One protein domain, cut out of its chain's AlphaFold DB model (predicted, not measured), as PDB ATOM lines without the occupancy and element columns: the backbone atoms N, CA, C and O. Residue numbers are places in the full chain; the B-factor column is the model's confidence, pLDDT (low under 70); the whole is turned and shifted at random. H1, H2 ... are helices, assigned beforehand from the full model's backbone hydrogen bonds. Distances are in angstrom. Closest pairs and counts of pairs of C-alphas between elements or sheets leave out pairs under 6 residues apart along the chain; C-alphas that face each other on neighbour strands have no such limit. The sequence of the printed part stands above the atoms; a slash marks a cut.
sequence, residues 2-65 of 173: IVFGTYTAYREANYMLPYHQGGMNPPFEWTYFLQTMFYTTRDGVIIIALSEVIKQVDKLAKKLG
ATOM      1  N   ILE A   2     120.875 199.113 100.932       89.00
ATOM      2  CA  ILE A   2     122.313 199.461 100.891       89.00
ATOM      3  C   ILE A   2     122.930 199.283  99.490       89.00
ATOM      4  O   ILE A   2     123.447 200.243  98.939       89.00
ATOM      5  N   VAL A   3     122.785 198.107  98.863       89.25
ATOM      6  CA  VAL A   3     123.356 197.820  97.524       89.25
ATOM      7  C   VAL A   3     122.835 198.777  96.444       89.25
ATOM      8  O   VAL A   3     123.604 199.296  95.642       89.25
ATOM      9  N   PHE A   4     121.526 199.041  96.451       90.94
ATOM     10  CA  PHE A   4     120.901 199.985  95.527       90.94
ATOM     11  C   PHE A   4     121.407 201.414  95.767       90.94
ATOM     12  O   PHE A   4     121.781 202.086  94.815       90.94
ATOM     13  N   GLY A   5     121.507 201.836  97.033       89.06
ATOM     14  CA  GLY A   5     122.035 203.143  97.428       89.06
ATOM     15  C   GLY A   5     123.506 203.349  97.057       89.06
ATOM     16  O   GLY A   5     123.884 204.419  96.590       89.06
ATOM     17  N   THR A   6     124.341 202.315  97.190       90.81
ATOM     18  CA  THR A   6     125.744 202.366  96.747       90.81
ATOM     19  C   THR A   6     125.844 202.485  95.226       90.81
ATOM     20  O   THR A   6     126.666 203.248  94.724       90.81
ATOM     21  N   TYR A   7     124.985 201.780  94.483       93.06
ATOM     22  CA  TYR A   7     124.930 201.888  93.025       93.06
ATOM     23  C   TYR A   7     124.465 203.276  92.563       93.06
ATOM     24  O   TYR A   7     125.082 203.860  91.672       93.06
ATOM     25  N   THR A   8     123.419 203.836  93.178       90.56
ATOM     26  CA  THR A   8     122.950 205.190  92.851       90.56
ATOM     27  C   THR A   8     123.996 206.241  93.204       90.56
ATOM     28  O   THR A   8     124.267 207.098  92.368       90.56
ATOM     29  N   ALA A   9     124.657 206.123  94.362       90.31
ATOM     30  CA  ALA A   9     125.756 207.004  94.759       90.31
ATOM     31  C   ALA A   9     126.926 206.943  93.768       90.31
ATOM     32  O   ALA A   9     127.460 207.979  93.378       90.31
ATOM     33  N   TYR A  10     127.308 205.738  93.330       91.25
ATOM     34  CA  TYR A  10     128.345 205.556  92.316       91.25
ATOM     35  C   TYR A  10     127.949 206.231  91.005       91.25
ATOM     36  O   TYR A  10     128.735 206.981  90.434       91.25
ATOM     37  N   ARG A  11     126.718 206.003  90.541       91.00
ATOM     38  CA  ARG A  11     126.207 206.611  89.314       91.00
ATOM     39  C   ARG A  11     126.237 208.137  89.422       91.00
ATOM     40  O   ARG A  11     126.823 208.793  88.575       91.00
ATOM     41  N   GLU A  12     125.668 208.705  90.475       86.75
ATOM     42  CA  GLU A  12     125.585 210.158  90.660       86.75
ATOM     43  C   GLU A  12     126.956 210.821  90.810       86.75
ATOM     44  O   GLU A  12     127.174 211.873  90.219       86.75
ATOM     45  N   ALA A  13     127.916 210.174  91.475       87.00
ATOM     46  CA  ALA A  13     129.292 210.666  91.557       87.00
ATOM     47  C   ALA A  13     130.028 210.694  90.201       87.00
ATOM     48  O   ALA A  13     131.017 211.407  90.068       87.00
ATOM     49  N   ASN A  14     129.548 209.945  89.200       84.06
ATOM     50  CA  ASN A  14     130.051 209.995  87.821       84.06
ATOM     51  C   ASN A  14     129.308 211.021  86.938       84.06
ATOM     52  O   ASN A  14     129.791 211.339  85.855       84.06
ATOM     53  N   TYR A  15     128.138 211.521  87.357       79.19
ATOM     54  CA  TYR A  15     127.298 212.426  86.551       79.19
ATOM     55  C   TYR A  15     127.057 213.801  87.193       79.19
ATOM     56  O   TYR A  15     126.440 214.669  86.570       79.19
ATOM     57  N   MET A  16     127.536 214.037  88.418       69.00
ATOM     58  CA  MET A  16     127.501 215.352  89.053       69.00
ATOM     59  C   MET A  16     128.503 216.289  88.371       69.00
ATOM     60  O   MET A  16     129.675 216.286  88.719       69.00
ATOM     61  N   LEU A  17     128.021 217.047  87.374       61.09
ATOM     62  CA  LEU A  17     128.418 218.410  86.954       61.09
ATOM     63  C   LEU A  17     128.034 218.629  85.472       61.09
ATOM     64  O   LEU A  17     128.808 218.289  84.581       61.09
ATOM     65  N   PRO A  18     126.882 219.256  85.158       58.84
ATOM     66  CA  PRO A  18     126.544 219.625  83.778       58.84
ATOM     67  C   PRO A  18     127.211 220.930  83.293       58.84
ATOM     68  O   PRO A  18     126.941 221.375  82.183       58.84
ATOM     69  N   TYR A  19     128.090 221.556  84.084       54.94
ATOM     70  CA  TYR A  19     128.714 222.846  83.750       54.94
ATOM     71  C   TYR A  19     130.211 222.730  83.443       54.94
ATOM     72  O   TYR A  19     131.033 223.457  83.995       54.94
ATOM     73  N   HIS A  20     130.592 221.825  82.544       56.59
ATOM     74  CA  HIS A  20     131.893 221.907  81.878       56.59
ATOM     75  C   HIS A  20     131.679 222.226  80.398       56.59
ATOM     76  O   HIS A  20     131.411 221.351  79.574       56.59
ATOM     77  N   GLN A  21     131.796 223.517  80.068       56.34
ATOM     78  CA  GLN A  21     132.020 223.995  78.703       56.34
ATOM     79  C   GLN A  21     133.336 223.386  78.194       56.34
ATOM     80  O   GLN A  21     134.403 223.959  78.381       56.34
ATOM     81  N   GLY A  22     133.295 222.185  77.623       64.44
ATOM     82  CA  GLY A  22     134.518 221.553  77.121       64.44
ATOM     83  C   GLY A  22     134.427 220.087  76.721       64.44
ATOM     84  O   GLY A  22     135.394 219.575  76.172       64.44
ATOM     85  N   GLY A  23     133.309 219.393  76.972       65.38
ATOM     86  CA  GLY A  23     133.127 218.006  76.516       65.38
ATOM     87  C   GLY A  23     134.038 216.974  77.194       65.38
ATOM     88  O   GLY A  23     134.078 215.826  76.762       65.38
ATOM     89  N   MET A  24     134.761 217.354  78.252       68.31
ATOM     90  CA  MET A  24     135.463 216.400  79.108       68.31
ATOM     91  C   MET A  24     134.481 215.762  80.088       68.31
ATOM     92  O   MET A  24     133.648 216.452  80.676       68.31
ATOM     93  N   ASN A  25     134.600 214.444  80.268       71.31
ATOM     94  CA  ASN A  25     133.866 213.733  81.310       71.31
ATOM     95  C   ASN A  25     134.258 214.311  82.682       71.31
ATOM     96  O   ASN A  25     135.456 214.501  82.919       71.31
ATOM     97  N   PRO A  26     133.289 214.600  83.569       75.94
ATOM     98  CA  PRO A  26     133.598 215.091  84.902       75.94
ATOM     99  C   PRO A  26     134.434 214.049  85.666       75.94
ATOM    100  O   PRO A  26     134.242 212.842  85.475       75.94
ATOM    101  N   PRO A  27     135.385 214.488  86.509       83.19
ATOM    102  CA  PRO A  27     136.098 213.579  87.392       83.19
ATOM    103  C   PRO A  27     135.125 212.949  88.396       83.19
ATOM    104  O   PRO A  27     134.096 213.524  88.740       83.19
ATOM    105  N   PHE A  28     135.465 211.757  88.881       88.56
ATOM    106  CA  PHE A  28     134.675 211.090  89.909       88.56
ATOM    107  C   PHE A  28     134.736 211.860  91.237       88.56
ATOM    108  O   PHE A  28     135.814 212.031  91.816       88.56
ATOM    109  N   GLU A  29     133.578 212.268  91.753       89.81
ATOM    110  CA  GLU A  29     133.468 213.040  92.996       89.81
ATOM    111  C   GLU A  29     133.452 212.132  94.237       89.81
ATOM    112  O   GLU A  29     132.401 211.735  94.753       89.81
ATOM    113  N   TRP A  30     134.644 211.809  94.754       89.81
ATOM    114  CA  TRP A  30     134.819 210.921  95.913       89.81
ATOM    115  C   TRP A  30     134.098 211.393  97.176       89.81
ATOM    116  O   TRP A  30     133.512 210.575  97.885       89.81
ATOM    117  N   THR A  31     134.122 212.696  97.462       90.94
ATOM    118  CA  THR A  31     133.470 213.254  98.655       90.94
ATOM    119  C   THR A  31     131.965 213.015  98.609       90.94
ATOM    120  O   THR A  31     131.388 212.537  99.586       90.94
ATOM    121  N   TYR A  32     131.349 213.276  97.453       89.19
ATOM    122  CA  TYR A  32     129.923 213.051  97.254       89.19
ATOM    123  C   TYR A  32     129.577 211.564  97.350       89.19
ATOM    124  O   TYR A  32     128.649 211.185  98.066       89.19
ATOM    125  N   PHE A  33     130.360 210.713  96.683       92.88
ATOM    126  CA  PHE A  33     130.171 209.268  96.734       92.88
ATOM    127  C   PHE A  33     130.187 208.740  98.172       92.88
ATOM    128  O   PHE A  33     129.249 208.059  98.588       92.88
ATOM    129  N   LEU A  34     131.232 209.068  98.939       94.06
ATOM    130  CA  LEU A  34     131.394 208.584 100.310       94.06
ATOM    131  C   LEU A  34     130.283 209.108 101.220       94.06
ATOM    132  O   LEU A  34     129.698 208.333 101.974       94.06
ATOM    133  N   GLN A  35     129.941 210.394 101.118       93.81
ATOM    134  CA  GLN A  35     128.863 210.990 101.901       93.81
ATOM    135  C   GLN A  35     127.518 210.281 101.647       93.81
ATOM    136  O   GLN A  35     126.854 209.845 102.590       93.81
ATOM    137  N   THR A  36     127.142 210.098 100.381       92.12
ATOM    138  CA  THR A  36     125.888 209.429  99.997       92.12
ATOM    139  C   THR A  36     125.899 207.940 100.360       92.12
ATOM    140  O   THR A  36     124.893 207.393 100.821       92.12
ATOM    141  N   MET A  37     127.048 207.272 100.233       93.06
ATOM    142  CA  MET A  37     127.229 205.879 100.645       93.06
ATOM    143  C   MET A  37     127.025 205.701 102.159       93.06
ATOM    144  O   MET A  37     126.309 204.787 102.577       93.06
ATOM    145  N   PHE A  38     127.556 206.604 102.991       94.38
ATOM    146  CA  PHE A  38     127.332 206.553 104.438       94.38
ATOM    147  C   PHE A  38     125.874 206.820 104.817       94.38
ATOM    148  O   PHE A  38     125.338 206.101 105.664       94.38
ATOM    149  N   TYR A  39     125.206 207.789 104.183       93.06
ATOM    150  CA  TYR A  39     123.787 208.048 104.448       93.06
ATOM    151  C   TYR A  39     122.911 206.846 104.095       93.06
ATOM    152  O   TYR A  39     122.150 206.371 104.936       93.06
ATOM    153  N   THR A  40     123.078 206.284 102.898       91.62
ATOM    154  CA  THR A  40     122.292 205.119 102.459       91.62
ATOM    155  C   THR A  40     122.578 203.868 103.294       91.62
ATOM    156  O   THR A  40     121.668 203.073 103.546       91.62
ATOM    157  N   THR A  41     123.812 203.704 103.781       94.19
ATOM    158  CA  THR A  41     124.171 202.629 104.718       94.19
ATOM    159  C   THR A  41     123.481 202.819 106.062       94.19
ATOM    160  O   THR A  41     122.827 201.894 106.544       94.19
ATOM    161  N   ARG A  42     123.574 204.019 106.649       94.81
ATOM    162  CA  ARG A  42     122.912 204.361 107.915       94.81
ATOM    163  C   ARG A  42     121.409 204.109 107.832       94.81
ATOM    164  O   ARG A  42     120.857 203.427 108.691       94.81
ATOM    165  N   ASP A  43     120.763 204.606 106.785       91.69
ATOM    166  CA  ASP A  43     119.318 204.476 106.615       91.69
ATOM    167  C   ASP A  43     118.920 203.004 106.389       91.69
ATOM    168  O   ASP A  43     117.932 202.523 106.945       91.69
ATOM    169  N   GLY A  44     119.746 202.238 105.666       93.69
ATOM    170  CA  GLY A  44     119.585 200.790 105.536       93.69
ATOM    171  C   GLY A  44     119.655 200.051 106.878       93.69
ATOM    172  O   GLY A  44     118.815 199.190 107.142       93.69
ATOM    173  N   VAL A  45     120.616 200.402 107.737       95.50
ATOM    174  CA  VAL A  45     120.753 199.827 109.086       95.50
ATOM    175  C   VAL A  45     119.541 200.161 109.955       95.50
ATOM    176  O   VAL A  45     119.032 199.276 110.640       95.50
ATOM    177  N   ILE A  46     119.032 201.396 109.892       95.62
ATOM    178  CA  ILE A  46     117.832 201.809 110.637       95.62
ATOM    179  C   ILE A  46     116.623 200.954 110.238       95.62
ATOM    180  O   ILE A  46     115.914 200.453 111.109       95.62
ATOM    181  N   ILE A  47     116.406 200.719 108.941       94.44
ATOM    182  CA  ILE A  47     115.287 199.889 108.463       94.44
ATOM    183  C   ILE A  47     115.427 198.434 108.935       94.44
ATOM    184  O   ILE A  47     114.436 197.815 109.332       94.44
ATOM    185  N   ILE A  48     116.643 197.881 108.923       94.75
ATOM    186  CA  ILE A  48     116.905 196.529 109.440       94.75
ATOM    187  C   ILE A  48     116.606 196.471 110.943       94.75
ATOM    188  O   ILE A  48     115.912 195.560 111.391       94.75
ATOM    189  N   ALA A  49     117.064 197.463 111.709       94.56
ATOM    190  CA  ALA A  49     116.798 197.547 113.140       94.56
ATOM    191  C   ALA A  49     115.290 197.631 113.432       94.56
ATOM    192  O   ALA A  49     114.784 196.872 114.256       94.56
ATOM    193  N   LEU A  50     114.552 198.475 112.703       94.69
ATOM    194  CA  LEU A  50     113.091 198.563 112.811       94.69
ATOM    195  C   LEU A  50     112.407 197.237 112.465       94.69
ATOM    196  O   LEU A  50     111.477 196.828 113.154       94.69
ATOM    197  N   SER A  51     112.895 196.530 111.444       95.38
ATOM    198  CA  SER A  51     112.367 195.214 111.067       95.38
ATOM    199  C   SER A  51     112.535 194.194 112.195       95.38
ATOM    200  O   SER A  51     111.632 193.397 112.445       95.38
ATOM    201  N   GLU A  52     113.664 194.224 112.907       95.56
ATOM    202  CA  GLU A  52     113.876 193.362 114.073       95.56
ATOM    203  C   GLU A  52     112.996 193.754 115.262       95.56
ATOM    204  O   GLU A  52     112.439 192.869 115.913       95.56
ATOM    205  N   VAL A  53     112.781 195.049 115.510       95.00
ATOM    206  CA  VAL A  53     111.831 195.512 116.536       95.00
ATOM    207  C   VAL A  53     110.418 195.014 116.223       95.00
ATOM    208  O   VAL A  53     109.771 194.430 117.090       95.00
ATOM    209  N   ILE A  54     109.959 195.149 114.974       93.19
ATOM    210  CA  ILE A  54     108.635 194.669 114.546       93.19
ATOM    211  C   ILE A  54     108.518 193.151 114.726       93.19
ATOM    212  O   ILE A  54     107.522 192.683 115.273       93.19
ATOM    213  N   LYS A  55     109.536 192.366 114.342       92.81
ATOM    214  CA  LYS A  55     109.539 190.908 114.569       92.81
ATOM    215  C   LYS A  55     109.463 190.552 116.051       92.81
ATOM    216  O   LYS A  55     108.844 189.550 116.401       92.81
ATOM    217  N   GLN A  56     110.123 191.312 116.920       93.38
ATOM    218  CA  GLN A  56     110.058 191.077 118.362       93.38
ATOM    219  C   GLN A  56     108.674 191.402 118.918       93.38
ATOM    220  O   GLN A  56     108.141 190.609 119.691       93.38
ATOM    221  N   VAL A  57     108.067 192.506 118.480       91.88
ATOM    222  CA  VAL A  57     106.688 192.862 118.837       91.88
ATOM    223  C   VAL A  57     105.708 191.798 118.342       91.88
ATOM    224  O   VAL A  57     104.881 191.346 119.121       91.88
ATOM    225  N   ASP A  58     105.845 191.317 117.104       91.06
ATOM    226  CA  ASP A  58     105.017 190.235 116.552       91.06
ATOM    227  C   ASP A  58     105.190 188.923 117.335       91.06
ATOM    228  O   ASP A  58     104.212 188.268 117.689       91.06
ATOM    229  N   LYS A  59     106.426 188.557 117.701       92.06
ATOM    230  CA  LYS A  59     106.691 187.397 118.568       92.06
ATOM    231  C   LYS A  59     106.062 187.553 119.950       92.06
ATOM    232  O   LYS A  59     105.538 186.578 120.480       92.06
ATOM    233  N   LEU A  60     106.118 188.747 120.540       89.00
ATOM    234  CA  LEU A  60     105.491 189.034 121.830       89.00
ATOM    235  C   LEU A  60     103.967 188.981 121.721       89.00
ATOM    236  O   LEU A  60     103.345 188.298 122.526       89.00
ATOM    237  N   ALA A  61     103.381 189.615 120.707       86.88
ATOM    238  CA  ALA A  61     101.948 189.587 120.436       86.88
ATOM    239  C   ALA A  61     101.449 188.152 120.216       86.88
ATOM    240  O   ALA A  61     100.470 187.743 120.832       86.88
ATOM    241  N   LYS A  62     102.175 187.343 119.433       85.19
ATOM    242  CA  LYS A  62     101.887 185.912 119.257       85.19
ATOM    243  C   LYS A  62     102.069 185.114 120.540       85.19
ATOM    244  O   LYS A  62     101.282 184.215 120.790       85.19
ATOM    245  N   LYS A  63     103.071 185.417 121.369       82.19
ATOM    246  CA  LYS A  63     103.275 184.742 122.661       82.19
ATOM    247  C   LYS A  63     102.166 185.083 123.660       82.19
ATOM    248  O   LYS A  63     101.724 184.198 124.377       82.19
ATOM    249  N   LEU A  64     101.711 186.334 123.683       72.88
ATOM    250  CA  LEU A  64     100.602 186.806 124.516       72.88
ATOM    251  C   LEU A  64      99.255 186.255 124.019       72.88
ATOM    252  O   LEU A  64      98.482 185.760 124.829       72.88
ATOM    253  N   GLY A  65      99.020 186.223 122.704       63.47
ATOM    254  CA  GLY A  65      97.854 185.560 122.103       63.47
ATOM    255  C   GLY A  65      97.883 184.032 122.236       63.47
ATOM    256  O   GLY A  65      96.849 183.398 122.389       63.47
TER     257      GLY A  65
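AT A GLANCE: This is residues 2 to 65 of the 173 residues of an uncharacterized protein of Oceanobacillus piezotolerans (UniProt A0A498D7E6). A short helix, H1, packs side by side on the first part of a much longer helix, H2, in a helical hairpin with a wide loop at its turn. The far part of H2, residues 46 to 65, sticks out beyond H1 and makes much of the length. The 64 printed residues hold two named helices, H1 then H2, and no named strand: all helix. The whole is an extended rod spanning 68 by 15 by 14 A, with a radius of gyration of the C-alphas of 19.4 A.

HOW THE PARTS SIT: H1, residues 2 to 15, and H2, residues 30 to 65, form a hairpin: they touch, opposite ways at a shallow tilt of 20 degrees. Their closest C-alphas, those of Ile 2 and Thr 41, are 5.3 A apart. H2 touches H1 with residues 30 to 44 alone. In both helices every O i to N i+4 pair is within hydrogen-bond range.

IN THESE COORDINATES: H1 begins at C-alpha 2 (122.313, 199.461, 100.891) and measures 20.0 A. H2 measures 51.9 A and ends at C-alpha 65 (97.854, 185.560, 122.103).

THE WHOLE: The farthest C-alphas, those of Gly 22 and Gly 65, are 68.3 A apart. The link from H1 to H2 is long, with 14 residues, and residues 19 to 24 stand free. The printed part has no cut; pLDDT is under 70 at residues 16 to 24 and 65.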